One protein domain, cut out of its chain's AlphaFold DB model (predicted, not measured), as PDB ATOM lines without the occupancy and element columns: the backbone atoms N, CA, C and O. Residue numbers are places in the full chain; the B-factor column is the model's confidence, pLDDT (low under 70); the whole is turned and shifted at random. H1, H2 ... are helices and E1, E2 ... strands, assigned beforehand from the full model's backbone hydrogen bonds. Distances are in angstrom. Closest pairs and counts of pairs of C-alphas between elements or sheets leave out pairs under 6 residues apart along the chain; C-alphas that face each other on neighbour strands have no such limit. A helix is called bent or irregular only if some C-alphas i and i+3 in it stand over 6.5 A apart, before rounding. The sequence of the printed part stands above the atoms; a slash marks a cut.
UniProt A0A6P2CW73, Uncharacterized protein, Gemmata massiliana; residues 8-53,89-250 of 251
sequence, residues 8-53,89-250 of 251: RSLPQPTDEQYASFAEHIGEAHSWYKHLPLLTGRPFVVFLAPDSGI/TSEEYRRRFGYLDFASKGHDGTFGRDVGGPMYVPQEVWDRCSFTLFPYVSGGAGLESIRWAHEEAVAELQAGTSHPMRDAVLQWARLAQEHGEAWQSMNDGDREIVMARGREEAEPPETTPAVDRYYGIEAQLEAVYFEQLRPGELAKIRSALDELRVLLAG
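Overview. This is residues 8 to 53 and 89 to 250 of the 251 residues of an uncharacterized protein of Gemmata massiliana (UniProt A0A6P2CW73). A long helix, H9, slightly bent but nearly straight, makes a spine along the longest axis, with two lobes along it. On its arm H9b pack H1, H4 and a small twisted sheet; beside its arm H9a, H7 runs back the opposite way, with H5 across this pair, H6 on H7 and H8 on H9a, while loop residues 198 to 203 stick out. The printed part has 208 residues, with nine named helices and four named strands in the order H1 H2 E1 H3 E2 E3 H4 E4 H5 H6 H7 H8 H9. The sheet runs E3 E2 E1 E4, antiparallel throughout, and the class is mixed, helices and strands. The whole is only just loose, close to compact, with a radius of gyration of the C-alphas of 20.2 A and spans of 63 by 44 by 27 A.

Arrangement. Start at H1, residues 15 to 27; H2, residues 30 to 34, is apart from it. E1, residues 41 to 47, is an inner strand. Past the cut, H3, residues 90 to 97, touches residues 16 to 21 of H1 about perpendicular, at 75 degrees; their closest C-alphas, of Gln 17 and Phe 97, are 4.5 A apart. E2, residues 100 to 105, is antiparallel to E1; find N 103 and O 44 within hydrogen-bond range at 3.0 A. E3, residues 111 to 113, forms a hairpin with E2, with N 112 and O 104 at 2.9 A. H4, residues 123 to 129, is at the sheet's level, at a height of 3.2 A. E4, residues 130 to 133, is antiparallel to E1, with N 43 and O 131 at 2.8 A. H5, residues 143 to 149, touches H2, closest at the C-alphas of Lys 33 and Ser 145, 5.3 A. H7, residues 166 to 185, touches H6, residues 151 to 159, at a steep tilt of 54 degrees, closest at C-alphas 157 and 166, 6.7 A. H9, residues 209 to 249, is the hub, touching five helices; assigned as one helix by its hydrogen bonds, it is bent, with C-alphas 227 and 230 6.8 A apart, and its arms H9a, residues 209 to 227, and H9b, residues 230 to 249, stand at 21 degrees. H9a touches H7 at a shallow tilt of 22 degrees, opposite ways, closest at C-alphas 182 and 214, 5.8 A. With residues 210 to 211 alone H9a touches H8, residues 188 to 197, closest at C-alphas 190 and 211, 6.1 A. H9b is on the sheet at a height of 8.3 A, over E1; with H1 it makes two layers, helices on one face of a sheet. Residues 239 to 247 of H9b touch H4, closest at C-alphas 129 and 240, 4.3 A. Every O i to N i+4 pair is within hydrogen-bond range in H1, H3, H4, H6, H7, H8, H9a and H9b; H2 has 0 of 1, with 2 of 2 O i to N i+3, and H5 has 0 of 3, with 1 of 4.

Along the chain. Find C-alpha 15 at (-30.114, -41.490, 65.953); from there H1 runs 18.6 A. E1 spans 20.1 A and E2 17.1 A. H7 runs 28.7 A from C-alpha 166 at (-51.049, -24.938, 46.893). H9a spans 26.2 A and H9b 29.0 A, ending with C-alpha 249 at (-39.237, -44.887, 75.352).

Size, cuts and confidence. The C-alphas farthest apart, of Asn 187 and Gly 250, are 63.6 A apart. Residues 54 to 88 are not printed, and C-alphas 53 and 89 are 8.6 A apart across the cut. Of the links printed whole, H8 to H9 is long, with 11 residues. Mean pLDDT of the printed part is 89.6; it is under 70 at residues 29, 114 to 118, 141, 145, 148 and 200 to 204.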
ATOM      1  N   ARG A   8     -41.515 -53.312  70.971       79.88
ATOM      2  CA  ARG A   8     -40.542 -52.922  72.006       79.88
ATOM      3  C   ARG A   8     -39.532 -54.022  72.330       79.88
ATOM      4  O   ARG A   8     -38.519 -53.748  72.961       79.88
ATOM      5  N   SER A   9     -39.793 -55.260  71.904       86.31
ATOM      6  CA  SER A   9     -38.847 -56.374  72.058       86.31
ATOM      7  C   SER A   9     -37.654 -56.296  71.099       86.31
ATOM      8  O   SER A   9     -36.694 -57.054  71.246       86.31
ATOM      9  N   LEU A  10     -37.698 -55.390  70.117       90.25
ATOM     10  CA  LEU A  10     -36.619 -55.178  69.160       90.25
ATOM     11  C   LEU A  10     -35.570 -54.192  69.680       90.25
ATOM     12  O   LEU A  10     -35.892 -53.290  70.454       90.25
ATOM     13  N   PRO A  11     -34.317 -54.301  69.200       93.50
ATOM     14  CA  PRO A  11     -33.313 -53.269  69.405       93.50
ATOM     15  C   PRO A  11     -33.822 -51.890  68.970       93.50
ATOM     16  O   PRO A  11     -34.297 -51.722  67.844       93.50
ATOM     17  N   GLN A  12     -33.686 -50.912  69.865       94.38
ATOM     18  CA  GLN A  12     -34.029 -49.519  69.589       94.38
ATOM     19  C   GLN A  12     -33.144 -48.967  68.463       94.38
ATOM     20  O   GLN A  12     -31.924 -49.169  68.516       94.38
ATOM     21  N   PRO A  13     -33.710 -48.267  67.461       96.75
ATOM     22  CA  PRO A  13     -32.901 -47.635  66.431       96.75
ATOM     23  C   PRO A  13     -32.020 -46.519  67.004       96.75
ATOM     24  O   PRO A  13     -32.427 -45.793  67.912       96.75
ATOM     25  N   THR A  14     -30.820 -46.357  66.451       97.31
ATOM     26  CA  THR A  14     -29.925 -45.239  66.792       97.31
ATOM     27  C   THR A  14     -30.376 -43.934  66.130       97.31
ATOM     28  O   THR A  14     -31.149 -43.943  65.170       97.31
ATOM     29  N   ASP A  15     -29.854 -42.792  66.589       97.56
ATOM     30  CA  ASP A  15     -30.114 -41.490  65.953       97.56
ATOM     31  C   ASP A  15     -29.736 -41.470  64.468       97.56
ATOM     32  O   ASP A  15     -30.499 -40.983  63.635       97.56
ATOM     33  N   GLU A  16     -28.591 -42.063  64.125       97.62
ATOM     34  CA  GLU A  16     -28.139 -42.194  62.739       97.62
ATOM     35  C   GLU A  16     -29.099 -43.054  61.906       97.62
ATOM     36  O   GLU A  16     -29.371 -42.725  60.750       97.62
ATOM     37  N   GLN A  17     -29.658 -44.121  62.491       97.44
ATOM     38  CA  GLN A  17     -30.639 -44.971  61.817       97.44
ATOM     39  C   GLN A  17     -31.951 -44.229  61.564       97.44
ATOM     40  O   GLN A  17     -32.483 -44.317  60.461       97.44
ATOM     41  N   TYR A  18     -32.443 -43.452  62.534       97.62
ATOM     42  CA  TYR A  18     -33.619 -42.599  62.346       97.62
ATOM     43  C   TYR A  18     -33.408 -41.563  61.233       97.62
ATOM     44  O   TYR A  18     -34.243 -41.448  60.333       97.62
ATOM     45  N   ALA A  19     -32.281 -40.845  61.254       95.50
ATOM     46  CA  ALA A  19     -31.956 -39.849  60.235       95.50
ATOM     47  C   ALA A  19     -31.839 -40.481  58.836       95.50
ATOM     48  O   ALA A  19     -32.506 -40.041  57.898       95.50
ATOM     49  N   SER A  20     -31.071 -41.571  58.725       95.25
ATOM     50  CA  SER A  20     -30.885 -42.312  57.472       95.25
ATOM     51  C   SER A  20     -32.197 -42.883  56.939       95.25
ATOM     52  O   SER A  20     -32.400 -42.961  55.727       95.25
ATOM     53  N   PHE A  21     -33.093 -43.316  57.827       95.44
ATOM     54  CA  PHE A  21     -34.377 -43.884  57.437       95.44
ATOM     55  C   PHE A  21     -35.353 -42.822  56.918       95.44
ATOM     56  O   PHE A  21     -36.069 -43.076  55.950       95.44
ATOM     57  N   ALA A  22     -35.340 -41.612  57.487       95.19
ATOM     58  CA  ALA A  22     -36.141 -40.502  56.975       95.19
ATOM     59  C   ALA A  22     -35.769 -40.150  55.523       95.19
ATOM     60  O   ALA A  22     -36.644 -39.992  54.670       95.19
ATOM     61  N   GLU A  23     -34.468 -40.085  55.234       92.25
ATOM     62  CA  GLU A  23     -33.955 -39.900  53.872       92.25
ATOM     63  C   GLU A  23     -34.307 -41.090  52.983       92.25
ATOM     64  O   GLU A  23     -34.778 -40.903  51.863       92.25
ATOM     65  N   HIS A  24     -34.172 -42.315  53.505       91.38
ATOM     66  CA  HIS A  24     -34.524 -43.521  52.769       91.38
ATOM     67  C   HIS A  24     -35.975 -43.514  52.298       91.38
ATOM     68  O   HIS A  24     -36.200 -43.856  51.142       91.38
ATOM     69  N   ILE A  25     -36.943 -43.116  53.131       91.12
ATOM     70  CA  ILE A  25     -38.343 -42.992  52.700       91.12
ATOM     71  C   ILE A  25     -38.435 -41.963  51.570       91.12
ATOM     72  O   ILE A  25     -38.992 -42.268  50.524       91.12
ATOM     73  N   GLY A  26     -37.827 -40.785  51.720       88.06
ATOM     74  CA  GLY A  26     -37.843 -39.749  50.682       88.06
ATOM     75  C   GLY A  26     -37.051 -40.071  49.409       88.06
ATOM     76  O   GLY A  26     -37.069 -39.291  48.464       88.06
ATOM     77  N   GLU A  27     -36.347 -41.194  49.348       85.25
ATOM     78  CA  GLU A  27     -35.594 -41.635  48.167       85.25
ATOM     79  C   GLU A  27     -36.025 -43.015  47.670       85.25
ATOM     80  O   GLU A  27     -35.658 -43.431  46.568       85.25
ATOM     81  N   ALA A  28     -36.810 -43.738  48.470       74.19
ATOM     82  CA  ALA A  28     -37.343 -45.033  48.110       74.19
ATOM     83  C   ALA A  28     -38.219 -44.874  46.863       74.19
ATOM     84  O   ALA A  28     -39.011 -43.945  46.793       74.19
ATOM     85  N   HIS A  29     -37.996 -45.793  45.918       69.19
ATOM     86  CA  HIS A  29     -38.539 -46.016  44.566       69.19
ATOM     87  C   HIS A  29     -39.758 -45.225  44.080       69.19
ATOM     88  O   HIS A  29     -40.536 -44.689  44.840       69.19
ATOM     89  N   SER A  30     -39.974 -45.235  42.763       72.75
ATOM     90  CA  SER A  30     -41.037 -44.567  41.981       72.75
ATOM     91  C   SER A  30     -42.491 -44.576  42.511       72.75
ATOM     92  O   SER A  30     -43.358 -44.036  41.832       72.75
ATOM     93  N   TRP A  31     -42.805 -45.134  43.686       82.62
ATOM     94  CA  TRP A  31     -44.095 -44.985  44.359       82.62
ATOM     95  C   TRP A  31     -44.517 -43.526  44.527       82.62
ATOM     96  O   TRP A  31     -45.715 -43.256  44.454       82.62
ATOM     97  N   TYR A  32     -43.577 -42.583  44.675       85.75
ATOM     98  CA  TYR A  32     -43.902 -41.154  44.756       85.75
ATOM     99  C   TYR A  32     -44.633 -40.651  43.499       85.75
ATOM    100  O   TYR A  32     -45.536 -39.828  43.606       85.75
ATOM    101  N   LYS A  33     -44.347 -41.233  42.323       86.06
ATOM    102  CA  LYS A  33     -45.027 -40.937  41.045       86.06
ATOM    103  C   LYS A  33     -46.484 -41.400  41.014       86.06
ATOM    104  O   LYS A  33     -47.246 -41.012  40.139       86.06
ATOM    105  N   HIS A  34     -46.854 -42.284  41.936       85.94
ATOM    106  CA  HIS A  34     -48.196 -42.842  42.060       85.94
ATOM    107  C   HIS A  34     -48.974 -42.226  43.223       85.94
ATOM    108  O   HIS A  34     -50.065 -42.704  43.553       85.94
ATOM    109  N   LEU A  35     -48.416 -41.208  43.880       91.19
ATOM    110  CA  LEU A  35     -49.142 -40.454  44.882       91.19
ATOM    111  C   LEU A  35     -50.137 -39.506  44.204       91.19
ATOM    112  O   LEU A  35     -49.779 -38.828  43.246       91.19
ATOM    113  N   PRO A  36     -51.384 -39.419  44.686       93.12
ATOM    114  CA  PRO A  36     -52.297 -38.374  44.245       93.12
ATOM    115  C   PRO A  36     -51.776 -36.993  44.660       93.12
ATOM    116  O   PRO A  36     -51.483 -36.781  45.836       93.12
ATOM    117  N   LEU A  37     -51.715 -36.033  43.735       94.81
ATOM    118  CA  LEU A  37     -51.294 -34.668  44.067       94.81
ATOM    119  C   LEU A  37     -52.287 -33.961  45.002       94.81
ATOM    120  O   LEU A  37     -51.864 -33.246  45.893       94.81
ATOM    121  N   LEU A  38     -53.597 -34.168  44.846       95.81
ATOM    122  CA  LEU A  38     -54.594 -33.439  45.644       95.81
ATOM    123  C   LEU A  38     -54.748 -33.978  47.067       95.81
ATOM    124  O   LEU A  38     -54.919 -33.209  48.009       95.81
ATOM    125  N   THR A  39     -54.702 -35.299  47.228       95.50
ATOM    126  CA  THR A  39     -55.021 -35.953  48.506       95.50
ATOM    127  C   THR A  39     -53.811 -36.577  49.190       95.50
ATOM    128  O   THR A  39     -53.916 -36.991  50.344       95.50
ATOM    129  N   GLY A  40     -52.685 -36.701  48.486       94.81
ATOM    130  CA  GLY A  40     -51.543 -37.482  48.941       94.81
ATOM    131  C   GLY A  40     -51.899 -38.950  49.184       94.81
ATOM    132  O   GLY A  40     -52.948 -39.453  48.755       94.81
ATOM    133  N   ARG A  41     -51.019 -39.652  49.900       94.19
ATOM    134  CA  ARG A  41     -51.296 -40.981  50.456       94.19
ATOM    135  C   ARG A  41     -50.876 -41.040  51.922       94.19
ATOM    136  O   ARG A  41     -49.826 -40.499  52.262       94.19
ATOM    137  N   PRO A  42     -51.658 -41.704  52.784       95.25
ATOM    138  CA  PRO A  42     -51.249 -41.954  54.156       95.25
ATOM    139  C   PRO A  42     -50.138 -43.008  54.246       95.25
ATOM    140  O   PRO A  42     -50.216 -44.068  53.619       95.25
ATOM    141  N   PHE A  43     -49.148 -42.721  55.078       95.12
ATOM    142  CA  PHE A  43     -48.030 -43.575  55.454       95.12
ATOM    143  C   PHE A  43     -47.992 -43.740  56.967       95.12
ATOM    144  O   PHE A  43     -48.569 -42.935  57.693       95.12
ATOM    145  N   VAL A  44     -47.301 -44.772  57.432       95.50
ATOM    146  CA  VAL A  44     -46.979 -44.984  58.845       95.50
ATOM    147  C   VAL A  44     -45.595 -45.596  58.971       95.50
ATOM    148  O   VAL A  44     -45.230 -46.439  58.149       95.50
ATOM    149  N   VAL A  45     -44.847 -45.178  59.991       96.19
ATOM    150  CA  VAL A  45     -43.551 -45.763  60.372       96.19
ATOM    151  C   VAL A  45     -43.683 -46.592  61.647       96.19
ATOM    152  O   VAL A  45     -44.456 -46.253  62.541       96.19
ATOM    153  N   PHE A  46     -42.955 -47.705  61.723       94.38
ATOM    154  CA  PHE A  46     -43.032 -48.668  62.827       94.38
ATOM    155  C   PHE A  46     -41.767 -49.539  62.899       94.38
ATOM    156  O   PHE A  46     -40.881 -49.433  62.053       94.38
ATOM    157  N   LEU A  47     -41.686 -50.417  63.909       92.62
ATOM    158  CA  LEU A  47     -40.675 -51.476  63.976       92.62
ATOM    159  C   LEU A  47     -41.264 -52.828  63.569       92.62
ATOM    160  O   LEU A  47     -42.325 -53.217  64.059       92.62
ATOM    161  N   ALA A  48     -40.550 -53.557  62.715       88.12
ATOM    162  CA  ALA A  48     -40.934 -54.886  62.253       88.12
ATOM    163  C   ALA A  48     -39.748 -55.863  62.356       88.12
ATOM    164  O   ALA A  48     -38.630 -55.520  61.977       88.12
ATOM    165  N   PRO A  49     -39.944 -57.105  62.831       86.56
ATOM    166  CA  PRO A  49     -38.848 -58.073  62.958       86.56
ATOM    167  C   PRO A  49     -38.319 -58.522  61.584       86.56
ATOM    168  O   PRO A  49     -37.152 -58.897  61.431       86.56
ATOM    169  N   ASP A  50     -39.179 -58.445  60.572       83.31
ATOM    170  CA  ASP A  50     -38.905 -58.758  59.176       83.31
ATOM    171  C   ASP A  50     -38.530 -57.517  58.342       83.31
ATOM    172  O   ASP A  50     -38.455 -57.608  57.119       83.31
ATOM    173  N   SER A  51     -38.263 -56.358  58.960       86.06
ATOM    174  CA  SER A  51     -37.741 -55.182  58.249       86.06
ATOM    175  C   SER A  51     -36.445 -55.516  57.511       86.06
ATOM    176  O   SER A  51     -35.526 -56.137  58.060       86.06
ATOM    177  N   GLY A  52     -36.383 -55.122  56.239       82.12
ATOM    178  CA  GLY A  52     -35.270 -55.459  55.351       82.12
ATOM    179  C   GLY A  52     -35.262 -56.909  54.853       82.12
ATOM    180  O   GLY A  52     -34.304 -57.301  54.190       82.12
ATOM    181  N   ILE A  53     -36.294 -57.705  55.142       78.56
ATOM    182  CA  ILE A  53     -36.550 -59.020  54.537       78.56
ATOM    183  C   ILE A  53     -37.652 -58.842  53.490       78.56
ATOM    184  O   ILE A  53     -38.489 -57.949  53.601       78.56
ATOM    185  N   THR A  89     -28.463 -55.945  50.934       85.25
ATOM    186  CA  THR A  89     -28.663 -57.135  51.766       85.25
ATOM    187  C   THR A  89     -29.518 -56.775  52.984       85.25
ATOM    188  O   THR A  89     -29.607 -55.607  53.375       85.25
ATOM    189  N   SER A  90     -30.150 -57.763  53.620       85.75
ATOM    190  CA  SER A  90     -30.894 -57.525  54.866       85.75
ATOM    191  C   SER A  90     -29.971 -57.041  55.983       85.75
ATOM    192  O   SER A  90     -30.381 -56.246  56.824       85.75
ATOM    193  N   GLU A  91     -28.712 -57.486  55.977       88.69
ATOM    194  CA  GLU A  91     -27.677 -56.996  56.884       88.69
ATOM    195  C   GLU A  91     -27.389 -55.509  56.653       88.69
ATOM    196  O   GLU A  91     -27.418 -54.728  57.602       88.69
ATOM    197  N   GLU A  92     -27.180 -55.085  55.400       90.44
ATOM    198  CA  GLU A  92     -26.947 -53.674  55.088       90.44
ATOM    199  C   GLU A  92     -28.161 -52.814  55.462       90.44
ATOM    200  O   GLU A  92     -27.997 -51.740  56.045       90.44
ATOM    201  N   TYR A  93     -29.378 -53.297  55.186       91.12
ATOM    202  CA  TYR A  93     -30.606 -52.623  55.604       91.12
ATOM    203  C   TYR A  93     -30.637 -52.434  57.123       91.12
ATOM    204  O   TYR A  93     -30.781 -51.310  57.597       91.12
ATOM    205  N   ARG A  94     -30.439 -53.511  57.896       92.38
ATOM    206  CA  ARG A  94     -30.480 -53.465  59.366       92.38
ATOM    207  C   ARG A  94     -29.363 -52.627  59.964       92.38
ATOM    208  O   ARG A  94     -29.582 -51.942  60.955       92.38
ATOM    209  N   ARG A  95     -28.180 -52.615  59.353       94.88
ATOM    210  CA  ARG A  95     -27.102 -51.710  59.759       94.88
ATOM    211  C   ARG A  95     -27.542 -50.252  59.616       94.88
ATOM    212  O   ARG A  95     -27.367 -49.474  60.547       94.88
ATOM    213  N   ARG A  96     -28.140 -49.896  58.473       94.12
ATOM    214  CA  ARG A  96     -28.527 -48.516  58.143       94.12
ATOM    215  C   ARG A  96     -29.797 -48.033  58.836       94.12
ATOM    216  O   ARG A  96     -29.899 -46.843  59.096       94.12
ATOM    217  N   PHE A  97     -30.755 -48.919  59.095       95.00
ATOM    218  CA  PHE A  97     -32.114 -48.538  59.506       95.00
ATOM    219  C   PHE A  97     -32.629 -49.317  60.725       95.00
ATOM    220  O   PHE A  97     -33.738 -49.078  61.198       95.00
ATOM    221  N   GLY A  98     -31.852 -50.267  61.248       94.62
ATOM    222  CA  GLY A  98     -32.300 -51.155  62.315       94.62
ATOM    223  C   GLY A  98     -33.497 -51.988  61.862       94.62
ATOM    224  O   GLY A  98     -33.464 -52.635  60.814       94.62
ATOM    225  N   TYR A  99     -34.557 -51.954  62.662       93.12
ATOM    226  CA  TYR A  99     -35.829 -52.611  62.363       93.12
ATOM    227  C   TYR A  99     -36.926 -51.629  61.932       93.12
ATOM    228  O   TYR A  99     -38.094 -52.014  61.887       93.12
ATOM    229  N   LEU A 100     -36.571 -50.378  61.619       94.62
ATOM    230  CA  LEU A 100     -37.519 -49.402  61.084       94.62
ATOM    231  C   LEU A 100     -38.092 -49.896  59.756       94.62
ATOM    232  O   LEU A 100     -37.364 -50.419  58.916       94.62
ATOM    233  N   ASP A 101     -39.395 -49.717  59.585       92.69
ATOM    234  CA  ASP A 101     -40.073 -49.888  58.308       92.69
ATOM    235  C   ASP A 101     -41.226 -48.893  58.166       92.69
ATOM    236  O   ASP A 101     -41.585 -48.172  59.103       92.69
ATOM    237  N   PHE A 102     -41.790 -48.840  56.964       93.00
ATOM    238  CA  PHE A 102     -42.939 -48.029  56.635       93.00
ATOM    239  C   PHE A 102     -43.943 -48.806  55.786       93.00
ATOM    240  O   PHE A 102     -43.611 -49.716  55.024       93.00
ATOM    241  N   ALA A 103     -45.204 -48.409  55.892       91.00
ATOM    242  CA  ALA A 103     -46.268 -48.917  55.047       91.00
ATOM    243  C   ALA A 103     -47.114 -47.758  54.538       91.00
ATOM    244  O   ALA A 103     -47.287 -46.749  55.221       91.00
ATOM    245  N   SER A 104     -47.661 -47.923  53.340       91.06
ATOM    246  CA  SER A 104     -48.632 -46.994  52.771       91.06
ATOM    247  C   SER A 104     -50.019 -47.617  52.780       91.06
ATOM    248  O   SER A 104     -50.162 -48.829  52.594       91.06
ATOM    249  N   LYS A 105     -51.043 -46.795  52.995       88.44
ATOM    250  CA  LYS A 105     -52.433 -47.242  52.933       88.44
ATOM    251  C   LYS A 105     -52.907 -47.265  51.479       88.44
ATOM    252  O   LYS A 105     -52.920 -46.230  50.809       88.44
ATOM    253  N   GLY A 106     -53.276 -48.445  50.993       82.50
ATOM    254  CA  GLY A 106     -53.898 -48.656  49.691       82.50
ATOM    255  C   GLY A 106     -55.338 -48.142  49.638       82.50
ATOM    256  O   GLY A 106     -55.942 -47.798  50.655       82.50
ATOM    257  N   HIS A 107     -55.907 -48.103  48.432       74.56
ATOM    258  CA  HIS A 107     -57.290 -47.657  48.206       74.56
ATOM    259  C   HIS A 107     -58.337 -48.562  48.868       74.56
ATOM    260  O   HIS A 107     -59.404 -48.091  49.248       74.56
ATOM    261  N   ASP A 108     -58.022 -49.844  49.039       78.88
ATOM    262  CA  ASP A 108     -58.843 -50.828  49.750       78.88
ATOM    263  C   ASP A 108     -58.713 -50.729  51.283       78.88
ATOM    264  O   ASP A 108     -59.303 -51.516  52.020       78.88
ATOM    265  N   GLY A 109     -57.935 -49.758  51.771       77.00
ATOM    266  CA  GLY A 109     -57.668 -49.544  53.185       77.00
ATOM    267  C   GLY A 109     -56.604 -50.467  53.778       77.00
ATOM    268  O   GLY A 109     -56.300 -50.313  54.963       77.00
ATOM    269  N   THR A 110     -56.021 -51.379  52.992       79.69
ATOM    270  CA  THR A 110     -54.947 -52.268  53.448       79.69
ATOM    271  C   THR A 110     -53.599 -51.554  53.475       79.69
ATOM    272  O   THR A 110     -53.350 -50.623  52.711       79.69
ATOM    273  N   PHE A 111     -52.709 -51.979  54.371       80.25
ATOM    274  CA  PHE A 111     -51.344 -51.462  54.430       80.25
ATOM    275  C   PHE A 111     -50.404 -52.330  53.606       80.25
ATOM    276  O   PHE A 111     -50.230 -53.512  53.901       80.25
ATOM    277  N   GLY A 112     -49.781 -51.726  52.597       80.88
ATOM    278  CA  GLY A 112     -48.732 -52.341  51.794       80.88
ATOM    279  C   GLY A 112     -47.360 -51.796  52.176       80.88
ATOM    280  O   GLY A 112     -47.152 -50.578  52.180       80.88
ATOM    281  N   ARG A 113     -46.425 -52.702  52.469       81.50
ATOM    282  CA  ARG A 113     -44.987 -52.403  52.553       81.50
ATOM    283  C   ARG A 113     -44.369 -52.461  51.163       81.50
ATOM    284  O   ARG A 113     -44.880 -53.149  50.281       81.50
ATOM    285  N   ASP A 114     -43.224 -51.805  50.998       69.94
ATOM    286  CA  ASP A 114     -42.421 -51.899  49.771       69.94
ATOM    287  C   ASP A 114     -41.991 -53.358  49.490       69.94
ATOM    288  O   ASP A 114     -41.893 -53.798  48.344       69.94
ATOM    289  N   VAL A 115     -41.799 -54.153  50.550       62.59
ATOM    290  CA  VAL A 115     -41.621 -55.606  50.462       62.59
ATOM    291  C   VAL A 115     -42.379 -56.275  51.595       62.59
ATOM    292  O   VAL A 115     -41.935 -56.304  52.733       62.59
ATOM    293  N   GLY A 116     -43.558 -56.807  51.301       63.72
ATOM    294  CA  GLY A 116     -44.362 -57.468  52.320       63.72
ATOM    295  C   GLY A 116     -45.783 -57.718  51.854       63.72
ATOM    296  O   GLY A 116     -46.236 -57.165  50.856       63.72
ATOM    297  N   GLY A 117     -46.475 -58.602  52.566       63.72
ATOM    298  CA  GLY A 117     -47.920 -58.729  52.421       63.72
ATOM    299  C   GLY A 117     -48.646 -57.643  53.215       63.72
ATOM    300  O   GLY A 117     -47.995 -56.839  53.887       63.72
ATOM    301  N   PRO A 118     -49.984 -57.660  53.182       69.38
ATOM    302  CA  PRO A 118     -50.798 -56.855  54.077       69.38
ATOM    303  C   PRO A 118     -50.354 -57.048  55.525       69.38
ATOM    304  O   PRO A 118     -50.061 -58.172  55.941       69.38
ATOM    305  N   MET A 119     -50.317 -55.959  56.283       75.75
ATOM    306  CA  MET A 119     -49.966 -55.997  57.697       75.75
ATOM    307  C   MET A 119     -51.011 -55.294  58.557       75.75
ATOM    308  O   MET A 119     -51.708 -54.385  58.103       75.75
ATOM    309  N   TYR A 120     -51.077 -55.709  59.818       77.81
ATOM    310  CA  TYR A 120     -51.811 -54.997  60.850       77.81
ATOM    311  C   TYR A 120     -50.878 -53.998  61.536       77.81
ATOM    312  O   TYR A 120     -49.797 -54.369  61.993       77.81
ATOM    313  N   VAL A 121     -51.306 -52.742  61.615       80.94
ATOM    314  CA  VAL A 121     -50.614 -51.685  62.358       80.94
ATOM    315  C   VAL A 121     -51.452 -51.389  63.602       80.94
ATOM    316  O   VAL A 121     -52.637 -51.081  63.448       80.94
ATOM    317  N   PRO A 122     -50.899 -51.494  64.825       85.75
ATOM    318  CA  PRO A 122     -51.631 -51.132  66.035       85.75
ATOM    319  C   PRO A 122     -52.173 -49.700  65.961       85.75
ATOM    320  O   PRO A 122     -51.462 -48.797  65.521       85.75
ATOM    321  N   GLN A 123     -53.406 -49.485  66.431       86.75
ATOM    322  CA  GLN A 123     -54.086 -48.185  66.333       86.75
ATOM    323  C   GLN A 123     -53.272 -47.041  66.956       86.75
ATOM    324  O   GLN A 123     -53.171 -45.980  66.364       86.75
ATOM    325  N   GLU A 124     -52.624 -47.274  68.099       91.19
ATOM    326  CA  GLU A 124     -51.780 -46.265  68.754       91.19
ATOM    327  C   GLU A 124     -50.583 -45.838  67.887       91.19
ATOM    328  O   GLU A 124     -50.265 -44.652  67.803       91.19
ATOM    329  N   VAL A 125     -49.945 -46.792  67.198       91.56
ATOM    330  CA  VAL A 125     -48.852 -46.505  66.254       91.56
ATOM    331  C   VAL A 125     -49.395 -45.748  65.047       91.56
ATOM    332  O   VAL A 125     -48.768 -44.807  64.575       91.56
ATOM    333  N   TRP A 126     -50.576 -46.119  64.557       91.38
ATOM    334  CA  TRP A 126     -51.227 -45.396  63.473       91.38
ATOM    335  C   TRP A 126     -51.545 -43.944  63.853       91.38
ATOM    336  O   TRP A 126     -51.207 -43.032  63.104       91.38
ATOM    337  N   ASP A 127     -52.147 -43.712  65.014       93.50
ATOM    338  CA  ASP A 127     -52.598 -42.381  65.425       93.50
ATOM    339  C   ASP A 127     -51.434 -41.401  65.632       93.50
ATOM    340  O   ASP A 127     -51.594 -40.205  65.404       93.50
ATOM    341  N   ARG A 128     -50.260 -41.902  66.040       96.00
ATOM    342  CA  ARG A 128     -49.093 -41.069  66.374       96.00
ATOM    343  C   ARG A 128     -48.012 -41.037  65.298       96.00
ATOM    344  O   ARG A 128     -47.354 -40.019  65.130       96.00
ATOM    345  N   CYS A 129     -47.824 -42.135  64.571       97.19
ATOM    346  CA  CYS A 129     -46.711 -42.301  63.633       97.19
ATOM    347  C   CYS A 129     -47.157 -42.277  62.168       97.19
ATOM    348  O   CYS A 129     -46.381 -42.662  61.287       97.19
ATOM    349  N   SER A 130     -48.405 -41.883  61.890       96.75
ATOM    350  CA  SER A 130     -48.891 -41.709  60.523       96.75
ATOM    351  C   SER A 130     -48.742 -40.281  60.014       96.75
ATOM    352  O   SER A 130     -48.714 -39.311  60.766       96.75
ATOM    353  N   PHE A 131     -48.617 -40.158  58.698       97.50
ATOM    354  CA  PHE A 131     -48.491 -38.883  58.001       97.50
ATOM    355  C   PHE A 131     -48.935 -39.029  56.547       97.50
ATOM    356  O   PHE A 131     -48.945 -40.124  55.988       97.50
ATOM    357  N   THR A 132     -49.298 -37.920  55.906       96.75
ATOM    358  CA  THR A 132     -49.668 -37.906  54.484       96.75
ATOM    359  C   THR A 132     -48.533 -37.344  53.650       96.75
ATOM    360  O   THR A 132     -48.144 -36.186  53.839       96.75
ATOM    361  N   LEU A 133     -48.052 -38.156  52.708       95.69
ATOM    362  CA  LEU A 133     -47.059 -37.743  51.726       95.69
ATOM    363  C   LEU A 133     -47.692 -37.366  50.394       95.69
ATOM    364  O   LEU A 133     -48.664 -37.985  49.951       95.69
ATOM    365  N   PHE A 134     -47.072 -36.389  49.746       95.00
ATOM    366  CA  PHE A 134     -47.391 -35.919  48.401       95.00
ATOM    367  C   PHE A 134     -46.259 -36.267  47.411       95.00
ATOM    368  O   PHE A 134     -45.161 -36.630  47.844       95.00
ATOM    369  N   PRO A 135     -46.495 -36.183  46.086       92.88
ATOM    370  CA  PRO A 135     -45.534 -36.626  45.063       92.88
ATOM    371  C   PRO A 135     -44.134 -35.998  45.161       92.88
ATOM    372  O   PRO A 135     -43.147 -36.606  44.754       92.88
ATOM    373  N   TYR A 136     -44.032 -34.807  45.752       92.69
ATOM    374  CA  TYR A 136     -42.803 -34.019  45.872       92.69
ATOM    375  C   TYR A 136     -41.911 -34.382  47.075       92.69
ATOM    376  O   TYR A 136     -41.086 -33.589  47.522       92.69
ATOM    377  N   VAL A 137     -42.059 -35.592  47.618       92.00
ATOM    378  CA  VAL A 137     -41.179 -36.124  48.673       92.00
ATOM    379  C   VAL A 137     -39.832 -36.630  48.127       92.00
ATOM    380  O   VAL A 137     -38.836 -36.656  48.853       92.00
ATOM    381  N   SER A 138     -39.786 -37.010  46.842       89.50
ATOM    382  CA  SER A 138     -38.607 -37.635  46.231       89.50
ATOM    383  C   SER A 138     -37.409 -36.684  46.148       89.50
ATOM    384  O   SER A 138     -37.593 -35.493  45.931       89.50
ATOM    385  N   GLY A 139     -36.185 -37.192  46.303       82.25
ATOM    386  CA  GLY A 139     -34.949 -36.442  46.047       82.25
ATOM    387  C   GLY A 139     -34.684 -36.209  44.554       82.25
ATOM    388  O   GLY A 139     -35.265 -35.320  43.941       82.25
ATOM    389  N   GLY A 140     -33.790 -37.006  43.961       71.38
ATOM    390  CA  GLY A 140     -33.223 -36.721  42.632       71.38
ATOM    391  C   GLY A 140     -34.146 -36.941  41.428       71.38
ATOM    392  O   GLY A 140     -33.951 -36.322  40.394       71.38
ATOM    393  N   ALA A 141     -35.167 -37.794  41.537       69.81
ATOM    394  CA  ALA A 141     -36.070 -38.105  40.419       69.81
ATOM    395  C   ALA A 141     -37.468 -37.470  40.578       69.81
ATOM    396  O   ALA A 141     -38.372 -37.711  39.774       69.81
ATOM    397  N   GLY A 142     -37.642 -36.659  41.623       70.06
ATOM    398  CA  GLY A 142     -38.908 -36.033  41.978       70.06
ATOM    399  C   GLY A 142     -39.327 -34.877  41.077       70.06
ATOM    400  O   GLY A 142     -40.520 -34.741  40.805       70.06
ATOM    401  N   LEU A 143     -38.365 -34.113  40.548       77.88
ATOM    402  CA  LEU A 143     -38.628 -32.980  39.652       77.88
ATOM    403  C   LEU A 143     -39.508 -33.383  38.458       77.88
ATOM    404  O   LEU A 143     -40.527 -32.756  38.196       77.88
ATOM    405  N   GLU A 144     -39.208 -34.500  37.797       73.56
ATOM    406  CA  GLU A 144     -40.002 -34.956  36.645       73.56
ATOM    407  C   GLU A 144     -41.343 -35.600  37.039       73.56
ATOM    408  O   GLU A 144     -42.245 -35.727  36.213       73.56
ATOM    409  N   SER A 145     -41.521 -36.009  38.300       68.50
ATOM    410  CA  SER A 145     -42.735 -36.733  38.703       68.50
ATOM    411  C   SER A 145     -43.979 -35.871  38.791       68.50
ATOM    412  O   SER A 145     -45.053 -36.336  38.416       68.50
ATOM    413  N   ILE A 146     -43.842 -34.611  39.213       72.69
ATOM    414  CA  ILE A 146     -44.976 -33.686  39.211       72.69
ATOM    415  C   ILE A 146     -45.367 -33.336  37.768       72.69
ATOM    416  O   ILE A 146     -46.550 -33.189  37.465       72.69
ATOM    417  N   ARG A 147     -44.377 -33.263  36.868       70.88
ATOM    418  CA  ARG A 147     -44.526 -32.772  35.494       70.88
ATOM    419  C   ARG A 147     -45.498 -33.587  34.647       70.88
ATOM    420  O   ARG A 147     -46.265 -33.004  33.896       70.88
ATOM    421  N   TRP A 148     -45.432 -34.916  34.719       69.38
ATOM    422  CA  TRP A 148     -46.104 -35.787  33.740       69.38
ATOM    423  C   TRP A 148     -47.384 -36.452  34.247       69.38
ATOM    424  O   TRP A 148     -48.135 -37.001  33.447       69.38
ATOM    425  N   ALA A 149     -47.629 -36.454  35.559       73.94
ATOM    426  CA  ALA A 149     -48.662 -37.304  36.154       73.94
ATOM    427  C   ALA A 149     -49.878 -36.545  36.712       73.94
ATOM    428  O   ALA A 149     -50.822 -37.187  37.179       73.94
ATOM    429  N   HIS A 150     -49.865 -35.205  36.722       88.69
ATOM    430  CA  HIS A 150     -50.790 -34.428  37.559       88.69
ATOM    431  C   HIS A 150     -51.404 -33.183  36.897       88.69
ATOM    432  O   HIS A 150     -51.821 -32.271  37.609       88.69
ATOM    433  N   GLU A 151     -51.510 -33.130  35.566       90.56
ATOM    434  CA  GLU A 151     -52.098 -31.978  34.854       90.56
ATOM    435  C   GLU A 151     -53.526 -31.649  35.325       90.56
ATOM    436  O   GLU A 151     -53.821 -30.498  35.647       90.56
ATOM    437  N   GLU A 152     -54.394 -32.661  35.454       93.50
ATOM    438  CA  GLU A 152     -55.772 -32.487  35.942       93.50
ATOM    439  C   GLU A 152     -55.804 -31.916  37.367       93.50
ATOM    440  O   GLU A 152     -56.503 -30.942  37.643       93.50
ATOM    441  N   ALA A 153     -54.971 -32.456  38.260       94.88
ATOM    442  CA  ALA A 153     -54.868 -31.975  39.632       94.88
ATOM    443  C   ALA A 153     -54.367 -30.522  39.698       94.88
ATOM    444  O   ALA A 153     -54.867 -29.736  40.500       94.88
ATOM    445  N   VAL A 154     -53.416 -30.128  38.846       94.88
ATOM    446  CA  VAL A 154     -52.965 -28.730  38.757       94.88
ATOM    447  C   VAL A 154     -54.108 -27.818  38.301       94.88
ATOM    448  O   VAL A 154     -54.293 -26.751  38.894       94.88
ATOM    449  N   ALA A 155     -54.906 -28.233  37.314       95.31
ATOM    450  CA  ALA A 155     -56.075 -27.472  36.869       95.31
ATOM    451  C   ALA A 155     -57.113 -27.300  37.996       95.31
ATOM    452  O   ALA A 155     -57.650 -26.208  38.192       95.31
ATOM    453  N   GLU A 156     -57.344 -28.336  38.803       97.44
ATOM    454  CA  GLU A 156     -58.201 -28.244  39.990       97.44
ATOM    455  C   GLU A 156     -57.651 -27.265  41.044       97.44
ATOM    456  O   GLU A 156     -58.398 -26.452  41.598       97.44
ATOM    457  N   LEU A 157     -56.338 -27.267  41.301       97.00
ATOM    458  CA  LEU A 157     -55.708 -26.296  42.209       97.00
ATOM    459  C   LEU A 157     -55.866 -24.854  41.712       97.00
ATOM    460  O   LEU A 157     -56.124 -23.943  42.512       97.00
ATOM    461  N   GLN A 158     -55.749 -24.638  40.399       96.75
ATOM    462  CA  GLN A 158     -56.003 -23.342  39.765       96.75
ATOM    463  C   GLN A 158     -57.468 -22.915  39.935       96.75
ATOM    464  O   GLN A 158     -57.723 -21.752  40.243       96.75
ATOM    465  N   ALA A 159     -58.409 -23.859  39.830       97.88
ATOM    466  CA  ALA A 159     -59.841 -23.633  40.039       97.88
ATOM    467  C   ALA A 159     -60.240 -23.393  41.510       97.88
ATOM    468  O   ALA A 159     -61.371 -22.988  41.780       97.88
ATOM    469  N   GLY A 160     -59.320 -23.595  42.461       97.44
ATOM    470  CA  GLY A 160     -59.515 -23.257  43.874       97.44
ATOM    471  C   GLY A 160     -59.579 -24.450  44.826       97.44
ATOM    472  O   GLY A 160     -59.885 -24.253  46.001       97.44
ATOM    473  N   THR A 161     -59.271 -25.667  44.366       98.00
ATOM    474  CA  THR A 161     -59.152 -26.830  45.254       98.00
ATOM    475  C   THR A 161     -58.090 -26.584  46.335       98.00
ATOM    476  O   THR A 161     -57.005 -26.060  46.068       98.00
ATOM    477  N   SER A 162     -58.419 -26.947  47.579       97.31
ATOM    478  CA  SER A 162     -57.535 -26.779  48.738       97.31
ATOM    479  C   SER A 162     -56.371 -27.767  48.700       97.31
ATOM    480  O   SER A 162     -56.571 -28.953  48.449       97.31
ATOM    481  N   HIS A 163     -55.167 -27.296  49.023       97.44
ATOM    482  CA  HIS A 163     -53.963 -28.122  49.114       97.44
ATOM    483  C   HIS A 163     -52.953 -27.486  50.080       97.44
ATOM    484  O   HIS A 163     -52.791 -26.263  50.046       97.44
ATOM    485  N   PRO A 164     -52.250 -28.271  50.921       96.81
ATOM    486  CA  PRO A 164     -51.364 -27.732  51.959       96.81
ATOM    487  C   PRO A 164     -50.225 -26.868  51.406       96.81
ATOM    488  O   PRO A 164     -49.829 -25.900  52.040       96.81
ATOM    489  N   MET A 165     -49.733 -27.194  50.209       96.69
ATOM    490  CA  MET A 165     -48.654 -26.471  49.523       96.69
ATOM    491  C   MET A 165     -49.132 -25.833  48.210       96.69
ATOM    492  O   MET A 165     -48.393 -25.818  47.229       96.69
ATOM    493  N   ARG A 166     -50.401 -25.395  48.142       96.69
ATOM    494  CA  ARG A 166     -51.049 -24.938  46.893       96.69
ATOM    495  C   ARG A 166     -50.190 -23.947  46.108       96.69
ATOM    496  O   ARG A 166     -49.944 -24.172  44.928       96.69
ATOM    497  N   ASP A 167     -49.723 -22.885  46.755       97.88
ATOM    498  CA  ASP A 167     -49.019 -21.801  46.064       97.88
ATOM    499  C   ASP A 167     -47.668 -22.261  45.499       97.88
ATOM    500  O   ASP A 167     -47.363 -21.974  44.344       97.88
ATOM    501  N   ALA A 168     -46.911 -23.061  46.258       96.69
ATOM    502  CA  ALA A 168     -45.649 -23.640  45.796       96.69
ATOM    503  C   ALA A 168     -45.860 -24.630  44.636       96.69
ATOM    504  O   ALA A 168     -45.112 -24.604  43.662       96.69
ATOM    505  N   VAL A 169     -46.909 -25.463  44.685       95.50
ATOM    506  CA  VAL A 169     -47.257 -26.385  43.586       95.50
ATOM    507  C   VAL A 169     -47.658 -25.617  42.325       95.50
ATOM    508  O   VAL A 169     -47.213 -25.962  41.232       95.50
ATOM    509  N   LEU A 170     -48.457 -24.554  42.453       96.06
ATOM    510  CA  LEU A 170     -48.854 -23.714  41.320       96.06
ATOM    511  C   LEU A 170     -47.669 -22.937  40.732       96.06
ATOM    512  O   LEU A 170     -47.546 -22.840  39.510       96.06
ATOM    513  N   GLN A 171     -46.777 -22.417  41.582       96.75
ATOM    514  CA  GLN A 171     -45.537 -21.783  41.143       96.75
ATOM    515  C   GLN A 171     -44.667 -22.773  40.364       96.75
ATOM    516  O   GLN A 171     -44.197 -22.440  39.276       96.75
ATOM    517  N   TRP A 172     -44.485 -23.980  40.904       95.19
ATOM    518  CA  TRP A 172     -43.725 -25.047  40.264       95.19
ATOM    519  C   TRP A 172     -44.330 -25.427  38.906       95.19
ATOM    520  O   TRP A 172     -43.616 -25.466  37.910       95.19
ATOM    521  N   ALA A 173     -45.651 -25.622  38.832       93.94
ATOM    522  CA  ALA A 173     -46.337 -25.999  37.595       93.94
ATOM    523  C   ALA A 173     -46.184 -24.942  36.491       93.94
ATOM    524  O   ALA A 173     -45.914 -25.282  35.340       93.94
ATOM    525  N   ARG A 174     -46.287 -23.654  36.846       95.56
ATOM    526  CA  ARG A 174     -46.032 -22.548  35.915       95.56
ATOM    527  C   ARG A 174     -44.595 -22.584  35.389       95.56
ATOM    528  O   ARG A 174     -44.391 -22.518  34.183       95.56
ATOM    529  N   LEU A 175     -43.608 -22.722  36.277       95.69
ATOM    530  CA  LEU A 175     -42.201 -22.815  35.876       95.69
ATOM    531  C   LEU A 175     -41.944 -24.040  34.986       95.69
ATOM    532  O   LEU A 175     -41.180 -23.952  34.034       95.69
ATOM    533  N   ALA A 176     -42.608 -25.169  35.247       93.19
ATOM    534  CA  ALA A 176     -42.455 -26.389  34.458       93.19
ATOM    535  C   ALA A 176     -43.011 -26.221  33.035       93.19
ATOM    536  O   ALA A 176     -42.421 -26.725  32.073       93.19
ATOM    537  N   GLN A 177     -44.111 -25.476  32.894       93.25
ATOM    538  CA  GLN A 177     -44.635 -25.063  31.596       93.25
ATOM    539  C   GLN A 177     -43.645 -24.133  30.876       93.25
ATOM    540  O   GLN A 177     -43.251 -24.430  29.749       93.25
ATOM    541  N   GLU A 178     -43.180 -23.066  31.536       95.69
ATOM    542  CA  GLU A 178     -42.203 -22.118  30.973       95.69
ATOM    543  C   GLU A 178     -40.900 -22.818  30.543       95.69
ATOM    544  O   GLU A 178     -40.319 -22.484  29.507       95.69
ATOM    545  N   HIS A 179     -40.462 -23.821  31.307       95.19
ATOM    546  CA  HIS A 179     -39.301 -24.657  31.006       95.19
ATOM    547  C   HIS A 179     -39.509 -25.485  29.730       95.19
ATOM    548  O   HIS A 179     -38.641 -25.534  28.857       95.19
ATOM    549  N   GLY A 180     -40.689 -26.099  29.581       93.62
ATOM    550  CA  GLY A 180     -41.076 -26.816  28.365       93.62
ATOM    551  C   GLY A 180     -41.134 -25.907  27.134       93.62
ATOM    552  O   GLY A 180     -40.619 -26.271  26.078       93.62
ATOM    553  N   GLU A 181     -41.698 -24.709  27.276       95.94
ATOM    554  CA  GLU A 181     -41.741 -23.698  26.214       95.94
ATOM    555  C   GLU A 181     -40.332 -23.217  25.829       95.94
ATOM    556  O   GLU A 181     -40.022 -23.093  24.643       95.94
ATOM    557  N   ALA A 182     -39.449 -22.999  26.813       96.81
ATOM    558  CA  ALA A 182     -38.049 -22.656  26.570       96.81
ATOM    559  C   ALA A 182     -37.349 -23.733  25.728       96.81
ATOM    560  O   ALA A 182     -36.788 -23.411  24.680       96.81
ATOM    561  N   TRP A 183     -37.475 -25.008  26.109       96.25
ATOM    562  CA  TRP A 183     -36.932 -26.141  25.351       96.25
ATOM    563  C   TRP A 183     -37.467 -26.230  23.911       96.25
ATOM    564  O   TRP A 183     -36.724 -26.478  22.955       96.25
ATOM    565  N   GLN A 184     -38.773 -26.022  23.731       97.06
ATOM    566  CA  GLN A 184     -39.403 -26.064  22.408       97.06
ATOM    567  C   GLN A 184     -38.942 -24.913  21.506       97.06
ATOM    568  O   GLN A 184     -38.826 -25.108  20.298       97.06
ATOM    569  N   SER A 185     -38.630 -23.749  22.081       97.31
ATOM    570  CA  SER A 185     -38.159 -22.571  21.339       97.31
ATOM    571  C   SER A 185     -36.691 -22.631  20.896       97.31
ATOM    572  O   SER A 185     -36.289 -21.866  20.019       97.31
ATOM    573  N   MET A 186     -35.892 -23.523  21.486       97.94
ATOM    574  CA  MET A 186     -34.474 -23.699  21.156       97.94
ATOM    575  C   MET A 186     -34.262 -24.268  19.750       97.94
ATOM    576  O   MET A 186     -35.028 -25.117  19.286       97.94
ATOM    577  N   ASN A 187     -33.177 -23.846  19.097       97.25
ATOM    578  CA  ASN A 187     -32.673 -24.532  17.906       97.25
ATOM    579  C   ASN A 187     -31.887 -25.799  18.300       97.25
ATOM    580  O   ASN A 187     -31.636 -26.052  19.479       97.25
ATOM    581  N   ASP A 188     -31.496 -26.608  17.316       96.56
ATOM    582  CA  ASP A 188     -30.819 -27.880  17.585       96.56
ATOM    583  C   ASP A 188     -29.441 -27.699  18.242       96.56
ATOM    584  O   ASP A 188     -29.098 -28.474  19.129       96.56
ATOM    585  N   GLY A 189     -28.701 -26.636  17.909       94.50
ATOM    586  CA  GLY A 189     -27.415 -26.325  18.543       94.50
ATOM    587  C   GLY A 189     -27.552 -25.969  20.027       94.50
ATOM    588  O   GLY A 189     -26.792 -26.461  20.858       94.50
ATOM    589  N   ASP A 190     -28.574 -25.188  20.391       95.44
ATOM    590  CA  ASP A 190     -28.886 -24.889  21.796       95.44
ATOM    591  C   ASP A 190     -29.252 -26.166  22.576       95.44
ATOM    592  O   ASP A 190     -28.808 -26.364  23.707       95.44
ATOM    593  N   ARG A 191     -30.035 -27.069  21.965       95.19
ATOM    594  CA  ARG A 191     -30.395 -28.357  22.583       95.19
ATOM    595  C   ARG A 191     -29.185 -29.268  22.741       95.19
ATOM    596  O   ARG A 191     -29.066 -29.935  23.765       95.19
ATOM    597  N   GLU A 192     -28.285 -29.298  21.761       92.38
ATOM    598  CA  GLU A 192     -27.023 -30.036  21.859       92.38
ATOM    599  C   GLU A 192     -26.167 -29.526  23.020       92.38
ATOM    600  O   GLU A 192     -25.674 -30.343  23.799       92.38
ATOM    601  N   ILE A 193     -26.074 -28.203  23.209       91.44
ATOM    602  CA  ILE A 193     -25.398 -27.588  24.360       91.44
ATOM    603  C   ILE A 193     -26.020 -28.064  25.683       91.44
ATOM    604  O   ILE A 193     -25.295 -28.493  26.587       91.44
ATOM    605  N   VAL A 194     -27.354 -28.036  25.804       91.62
ATOM    606  CA  VAL A 194     -28.044 -28.495  27.023       91.62
ATOM    607  C   VAL A 194     -27.788 -29.982  27.291       91.62
ATOM    608  O   VAL A 194     -27.401 -30.371  28.393       91.62
ATOM    609  N   MET A 195     -27.914 -30.821  26.262       89.75
ATOM    610  CA  MET A 195     -27.722 -32.272  26.364       89.75
ATOM    611  C   MET A 195     -26.258 -32.695  26.552       89.75
ATOM    612  O   MET A 195     -26.005 -33.825  26.979       89.75
ATOM    613  N   ALA A 196     -25.291 -31.850  26.188       87.69
ATOM    614  CA  ALA A 196     -23.866 -32.100  26.396       87.69
ATOM    615  C   ALA A 196     -23.460 -31.868  27.857       87.69
ATOM    616  O   ALA A 196     -22.702 -32.664  28.410       87.69
ATOM    617  N   ARG A 197     -24.019 -30.841  28.513       81.06
ATOM    618  CA  ARG A 197     -23.719 -30.519  29.919       81.06
ATOM    619  C   ARG A 197     -24.071 -31.660  30.879       81.06
ATOM    620  O   ARG A 197     -23.357 -31.880  31.849       81.06
ATOM    621  N   GLY A 198     -25.125 -32.423  30.583       72.38
ATOM    622  CA  GLY A 198     -25.533 -33.582  31.385       72.38
ATOM    623  C   GLY A 198     -24.600 -34.801  31.312       72.38
ATOM    624  O   GLY A 198     -24.876 -35.792  31.979       72.38
ATOM    625  N   ARG A 199     -23.528 -34.773  30.501       76.19
ATOM    626  CA  ARG A 199     -22.634 -35.929  30.270       76.19
ATOM    627  C   ARG A 199     -21.259 -35.823  30.946       76.19
ATOM    628  O   ARG A 199     -20.371 -36.573  30.570       76.19
ATOM    629  N   GLU A 200     -21.086 -34.915  31.910       60.78
ATOM    630  CA  GLU A 200     -19.902 -34.729  32.788       60.78
ATOM    631  C   GLU A 200     -18.506 -34.546  32.133       60.78
ATOM    632  O   GLU A 200     -17.569 -34.175  32.833       60.78
ATOM    633  N   GLU A 201     -18.330 -34.710  30.818       54.66
ATOM    634  CA  GLU A 201     -16.993 -34.821  30.195       54.66
ATOM    635  C   GLU A 201     -16.559 -33.654  29.278       54.66
ATOM    636  O   GLU A 201     -15.593 -33.794  28.529       54.66
ATOM    637  N   ALA A 202     -17.199 -32.478  29.323       57.66
ATOM    638  CA  ALA A 202     -16.778 -31.336  28.494       57.66
ATOM    639  C   ALA A 202     -16.704 -30.013  29.268       57.66
ATOM    640  O   ALA A 202     -17.552 -29.731  30.117       57.66
ATOM    641  N   GLU A 203     -15.711 -29.174  28.933       65.38
ATOM    642  CA  GLU A 203     -15.752 -27.748  29.277       65.38
ATOM    643  C   GLU A 203     -17.079 -27.162  28.766       65.38
ATOM    644  O   GLU A 203     -17.483 -27.473  27.640       65.38
ATOM    645  N   PRO A 204     -17.790 -26.360  29.581       63.50
ATOM    646  CA  PRO A 204     -19.088 -25.842  29.192       63.50
ATOM    647  C   PRO A 204     -18.914 -24.990  27.927       63.50
ATOM    648  O   PRO A 204     -18.134 -24.034  27.953       63.50
ATOM    649  N   PRO A 205     -19.594 -25.325  26.816       72.25
ATOM    650  CA  PRO A 205     -19.553 -24.488  25.622       72.25
ATOM    651  C   PRO A 205     -20.065 -23.081  25.955       72.25
ATOM    652  O   PRO A 205     -20.817 -22.901  26.918       72.25
ATOM    653  N   GLU A 206     -19.681 -22.086  25.149       83.06
ATOM    654  CA  GLU A 206     -20.278 -20.750  25.243       83.06
ATOM    655  C   GLU A 206     -21.806 -20.874  25.195       83.06
ATOM    656  O   GLU A 206     -22.371 -21.475  24.276       83.06
ATOM    657  N   THR A 207     -22.474 -20.348  26.221       89.56
ATOM    658  CA  THR A 207     -23.928 -20.406  26.311       89.56
ATOM    659  C   THR A 207     -24.552 -19.336  25.425       89.56
ATOM    660  O   THR A 207     -24.018 -18.241  25.234       89.56
ATOM    661  N   THR A 208     -25.708 -19.658  24.853       94.38
ATOM    662  CA  THR A 208     -26.553 -18.680  24.166       94.38
ATOM    663  C   THR A 208     -27.592 -18.124  25.146       94.38
ATOM    664  O   THR A 208     -27.911 -18.781  26.141       94.38
ATOM    665  N   PRO A 209     -28.224 -16.968  24.863       97.00
ATOM    666  CA  PRO A 209     -29.303 -16.452  25.709       97.00
ATOM    667  C   PRO A 209     -30.478 -17.428  25.894       97.00
ATOM    668  O   PRO A 209     -31.156 -17.396  26.921       97.00
ATOM    669  N   ALA A 210     -30.738 -18.300  24.911       96.69
ATOM    670  CA  ALA A 210     -31.768 -19.331  25.020       96.69
ATOM    671  C   ALA A 210     -31.370 -20.409  26.039       96.69
ATOM    672  O   ALA A 210     -32.185 -20.786  26.882       96.69
ATOM    673  N   VAL A 211     -30.108 -20.850  25.996       95.44
ATOM    674  CA  VAL A 211     -29.518 -21.790  26.960       95.44
ATOM    675  C   VAL A 211     -29.510 -21.198  28.372       95.44
ATOM    676  O   VAL A 211     -29.953 -21.860  29.309       95.44
ATOM    677  N   ASP A 212     -29.104 -19.936  28.526       95.69
ATOM    678  CA  ASP A 212     -29.121 -19.242  29.820       95.69
ATOM    679  C   ASP A 212     -30.539 -19.145  30.395       95.69
ATOM    680  O   ASP A 212     -30.755 -19.398  31.582       95.69
ATOM    681  N   ARG A 213     -31.533 -18.827  29.552       97.06
ATOM    682  CA  ARG A 213     -32.941 -18.795  29.964       97.06
ATOM    683  C   ARG A 213     -33.416 -20.163  30.450       97.06
ATOM    684  O   ARG A 213     -34.084 -20.223  31.478       97.06
ATOM    685  N   TYR A 214     -33.097 -21.239  29.730       96.12
ATOM    686  CA  TYR A 214     -33.487 -22.600  30.108       96.12
ATOM    687  C   TYR A 214     -32.937 -22.974  31.489       96.12
ATOM    688  O   TYR A 214     -33.719 -23.294  32.382       96.12
ATOM    689  N   TYR A 215     -31.628 -22.810  31.706       94.19
ATOM    690  CA  TYR A 215     -31.008 -23.099  33.003       94.19
ATOM    691  C   TYR A 215     -31.492 -22.169  34.119       94.19
ATOM    692  O   TYR A 215     -31.615 -22.589  35.266       94.19
ATOM    693  N   GLY A 216     -31.810 -20.914  33.799       96.00
ATOM    694  CA  GLY A 216     -32.404 -19.985  34.755       96.00
ATOM    695  C   GLY A 216     -33.789 -20.424  35.238       96.00
ATOM    696  O   GLY A 216     -34.131 -20.191  36.398       96.00
ATOM    697  N   ILE A 217     -34.594 -21.061  34.379       96.62
ATOM    698  CA  ILE A 217     -35.892 -21.635  34.768       96.62
ATOM    699  C   ILE A 217     -35.686 -22.953  35.527       96.62
ATOM    700  O   ILE A 217     -36.344 -23.164  36.544       96.62
ATOM    701  N   GLU A 218     -34.758 -23.806  35.085       94.31
ATOM    702  CA  GLU A 218     -34.407 -25.062  35.765       94.31
ATOM    703  C   GLU A 218     -33.962 -24.813  37.216       94.31
ATOM    704  O   GLU A 218     -34.521 -25.396  38.141       94.31
ATOM    705  N   ALA A 219     -33.070 -23.846  37.449       94.44
ATOM    706  CA  ALA A 219     -32.646 -23.465  38.796       94.44
ATOM    707  C   ALA A 219     -33.811 -22.962  39.670       94.44
ATOM    708  O   ALA A 219     -33.860 -23.222  40.872       94.44
ATOM    709  N   GLN A 220     -34.786 -22.258  39.082       96.31
ATOM    710  CA  GLN A 220     -35.991 -21.836  39.805       96.31
ATOM    711  C   GLN A 220     -36.912 -23.017  40.133       96.31
ATOM    712  O   GLN A 220     -37.496 -23.045  41.218       96.31
ATOM    713  N   LEU A 221     -37.044 -23.994  39.230       94.31
ATOM    714  CA  LEU A 221     -37.771 -25.240  39.492       94.31
ATOM    715  C   LEU A 221     -37.147 -26.004  40.656       94.31
ATOM    716  O   LEU A 221     -37.868 -26.418  41.567       94.31
ATOM    717  N   GLU A 222     -35.824 -26.153  40.638       93.69
ATOM    718  CA  GLU A 222     -35.062 -26.788  41.709       93.69
ATOM    719  C   GLU A 222     -35.246 -26.060  43.037       93.69
ATOM    720  O   GLU A 222     -35.554 -26.706  44.036       93.69
ATOM    721  N   ALA A 223     -35.151 -24.728  43.051       95.81
ATOM    722  CA  ALA A 223     -35.354 -23.939  44.262       95.81
ATOM    723  C   ALA A 223     -36.759 -24.152  44.848       95.81
ATOM    724  O   ALA A 223     -36.904 -24.484  46.022       95.81
ATOM    725  N   VAL A 224     -37.821 -24.055  44.037       96.00
ATOM    726  CA  VAL A 224     -39.190 -24.309  44.529       96.00
ATOM    727  C   VAL A 224     -39.323 -25.738  45.065       96.00
ATOM    728  O   VAL A 224     -39.905 -25.959  46.130       96.00
ATOM    729  N   TYR A 225     -38.763 -26.719  44.362       94.31
ATOM    730  CA  TYR A 225     -38.877 -28.118  44.749       94.31
ATOM    731  C   TYR A 225     -38.100 -28.443  46.034       94.31
ATOM    732  O   TYR A 225     -38.671 -28.978  46.988       94.31
ATOM    733  N   PHE A 226     -36.809 -28.115  46.085       93.88
ATOM    734  CA  PHE A 226     -35.914 -28.499  47.175       93.88
ATOM    735  C   PHE A 226     -35.981 -27.575  48.387       93.88
ATOM    736  O   PHE A 226     -35.676 -28.035  49.485       93.88
ATOM    737  N   GLU A 227     -36.403 -26.321  48.226       95.88
ATOM    738  CA  GLU A 227     -36.463 -25.363  49.338       95.88
ATOM    739  C   GLU A 227     -37.875 -25.210  49.909       95.88
ATOM    740  O   GLU A 227     -38.015 -24.921  51.097       95.88
ATOM    741  N   GLN A 228     -38.926 -25.432  49.109       95.62
ATOM    742  CA  GLN A 228     -40.308 -25.226  49.563       95.62
ATOM    743  C   GLN A 228     -41.086 -26.536  49.689       95.62
ATOM    744  O   GLN A 228     -41.648 -26.815  50.746       95.62
ATOM    745  N   LEU A 229     -41.125 -27.352  48.632       94.75
ATOM    746  CA  LEU A 229     -41.981 -28.542  48.583       94.75
ATOM    747  C   LEU A 229     -41.423 -29.709  49.412       94.75
ATOM    748  O   LEU A 229     -42.053 -30.159  50.374       94.75
ATOM    749  N   ARG A 230     -40.229 -30.197  49.066       94.12
ATOM    750  CA  ARG A 230     -39.629 -31.399  49.664       94.12
ATOM    751  C   ARG A 230     -39.352 -31.286  51.170       94.12
ATOM    752  O   ARG A 230     -39.618 -32.264  51.877       94.12
ATOM    753  N   PRO A 231     -38.852 -30.154  51.712       95.38
ATOM    754  CA  PRO A 231     -38.552 -30.057  53.141       95.38
ATOM    755  C   PRO A 231     -39.771 -30.305  54.032       95.38
ATOM    756  O   PRO A 231     -39.642 -30.954  55.071       95.38
ATOM    757  N   GLY A 232     -40.957 -29.861  53.600       95.50
ATOM    758  CA  GLY A 232     -42.210 -30.109  54.311       95.50
ATOM    759  C   GLY A 232     -42.543 -31.597  54.418       95.50
ATOM    760  O   GLY A 232     -42.966 -32.058  55.475       95.50
ATOM    761  N   GLU A 233     -42.293 -32.380  53.368       95.88
ATOM    762  CA  GLU A 233     -42.529 -33.830  53.384       95.88
ATOM    763  C   GLU A 233     -41.520 -34.569  54.277       95.88
ATOM    764  O   GLU A 233     -41.906 -35.438  55.062       95.88
ATOM    765  N   LEU A 234     -40.239 -34.181  54.240       95.94
ATOM    766  CA  LEU A 234     -39.216 -34.748  55.129       95.94
ATOM    767  C   LEU A 234     -39.479 -34.421  56.605       95.94
ATOM    768  O   LEU A 234     -39.234 -35.259  57.473       95.94
ATOM    769  N   ALA A 235     -40.000 -33.227  56.901       97.06
ATOM    770  CA  ALA A 235     -40.372 -32.840  58.259       97.06
ATOM    771  C   ALA A 235     -41.493 -33.728  58.825       97.06
ATOM    772  O   ALA A 235     -41.413 -34.133  59.983       97.06
ATOM    773  N   LYS A 236     -42.491 -34.102  58.010       97.88
ATOM    774  CA  LYS A 236     -43.557 -35.034  58.421       97.88
ATOM    775  C   LYS A 236     -43.001 -36.410  58.788       97.88
ATOM    776  O   LYS A 236     -43.365 -36.954  59.825       97.88
ATOM    777  N   ILE A 237     -42.097 -36.944  57.961       97.69
ATOM    778  CA  ILE A 237     -41.452 -38.244  58.209       97.69
ATOM    779  C   ILE A 237     -40.673 -38.204  59.526       97.69
ATOM    780  O   ILE A 237     -40.829 -39.090  60.364       97.69
ATOM    781  N   ARG A 238     -39.862 -37.159  59.733       98.00
ATOM    782  CA  ARG A 238     -39.075 -36.976  60.963       98.00
ATOM    783  C   ARG A 238     -39.968 -36.858  62.196       98.00
ATOM    784  O   ARG A 238     -39.742 -37.577  63.157       98.00
ATOM    785  N   SER A 239     -41.030 -36.055  62.126       98.31
ATOM    786  CA  SER A 239     -41.997 -35.919  63.223       98.31
ATOM    787  C   SER A 239     -42.627 -37.260  63.606       98.31
ATOM    788  O   SER A 239     -42.751 -37.561  64.787       98.31
ATOM    789  N   ALA A 240     -42.999 -38.089  62.629       98.25
ATOM    790  CA  ALA A 240     -43.568 -39.407  62.898       98.25
ATOM    791  C   ALA A 240     -42.546 -40.390  63.497       98.25
ATOM    792  O   ALA A 240     -42.898 -41.239  64.316       98.25
ATOM    793  N   LEU A 241     -41.275 -40.275  63.110       98.12
ATOM    794  CA  LEU A 241     -40.182 -41.051  63.696       98.12
ATOM    795  C   LEU A 241     -39.867 -40.617  65.136       98.12
ATOM    796  O   LEU A 241     -39.583 -41.473  65.973       98.12
ATOM    797  N   ASP A 242     -39.963 -39.324  65.439       98.00
ATOM    798  CA  ASP A 242     -39.827 -38.806  66.802       98.00
ATOM    799  C   ASP A 242     -40.974 -39.303  67.696       98.00
ATOM    800  O   ASP A 242     -40.738 -39.760  68.816       98.00
ATOM    801  N   GLU A 243     -42.209 -39.321  67.187       97.75
ATOM    802  CA  GLU A 243     -43.355 -39.915  67.886       97.75
ATOM    803  C   GLU A 243     -43.165 -41.416  68.141       97.75
ATOM    804  O   GLU A 243     -43.414 -41.897  69.252       97.75
ATOM    805  N   LEU A 244     -42.652 -42.156  67.150       96.19
ATOM    806  CA  LEU A 244     -42.305 -43.568  67.309       96.19
ATOM    807  C   LEU A 244     -41.246 -43.756  68.403       96.19
ATOM    808  O   LEU A 244     -41.375 -44.645  69.243       96.19
ATOM    809  N   ARG A 245     -40.225 -42.898  68.442       95.75
ATOM    810  CA  ARG A 245     -39.190 -42.924  69.479       95.75
ATOM    811  C   ARG A 245     -39.776 -42.696  70.872       95.75
ATOM    812  O   ARG A 245     -39.431 -43.428  71.797       95.75
ATOM    813  N   VAL A 246     -40.678 -41.725  71.030       95.31
ATOM    814  CA  VAL A 246     -41.361 -41.462  72.309       95.31
ATOM    815  C   VAL A 246     -42.213 -42.658  72.732       95.31
ATOM    816  O   VAL A 246     -42.161 -43.060  73.892       95.31
ATOM    817  N   LEU A 247     -42.965 -43.254  71.803       92.38
ATOM    818  CA  LEU A 247     -43.752 -44.466  72.060       92.38
ATOM    819  C   LEU A 247     -42.893 -45.620  72.579       92.38
ATOM    820  O   LEU A 247     -43.299 -46.344  73.486       92.38
ATOM    821  N   LEU A 248     -41.704 -45.783  72.008       90.50
ATOM    822  CA  LEU A 248     -40.771 -46.837  72.377       90.50
ATOM    823  C   LEU A 248     -40.054 -46.573  73.715       90.50
ATOM    824  O   LEU A 248     -39.651 -47.531  74.369       90.50
ATOM    825  N   ALA A 249     -39.918 -45.306  74.123       88.94
ATOM    826  CA  ALA A 249     -39.237 -44.887  75.352       88.94
ATOM    827  C   ALA A 249     -40.150 -44.761  76.588       88.94
ATOM    828  O   ALA A 249     -39.642 -44.617  77.694       88.94
ATOM    829  N   GLY A 250     -41.477 -44.773  76.420       74.69
ATOM    830  CA  GLY A 250     -42.477 -44.536  77.473       74.69
ATOM    831  C   GLY A 250     -42.648 -45.643  78.527       74.69
ATOM    832  O   GLY A 250     -43.785 -45.992  78.848       74.69
TER     833      GLY A 250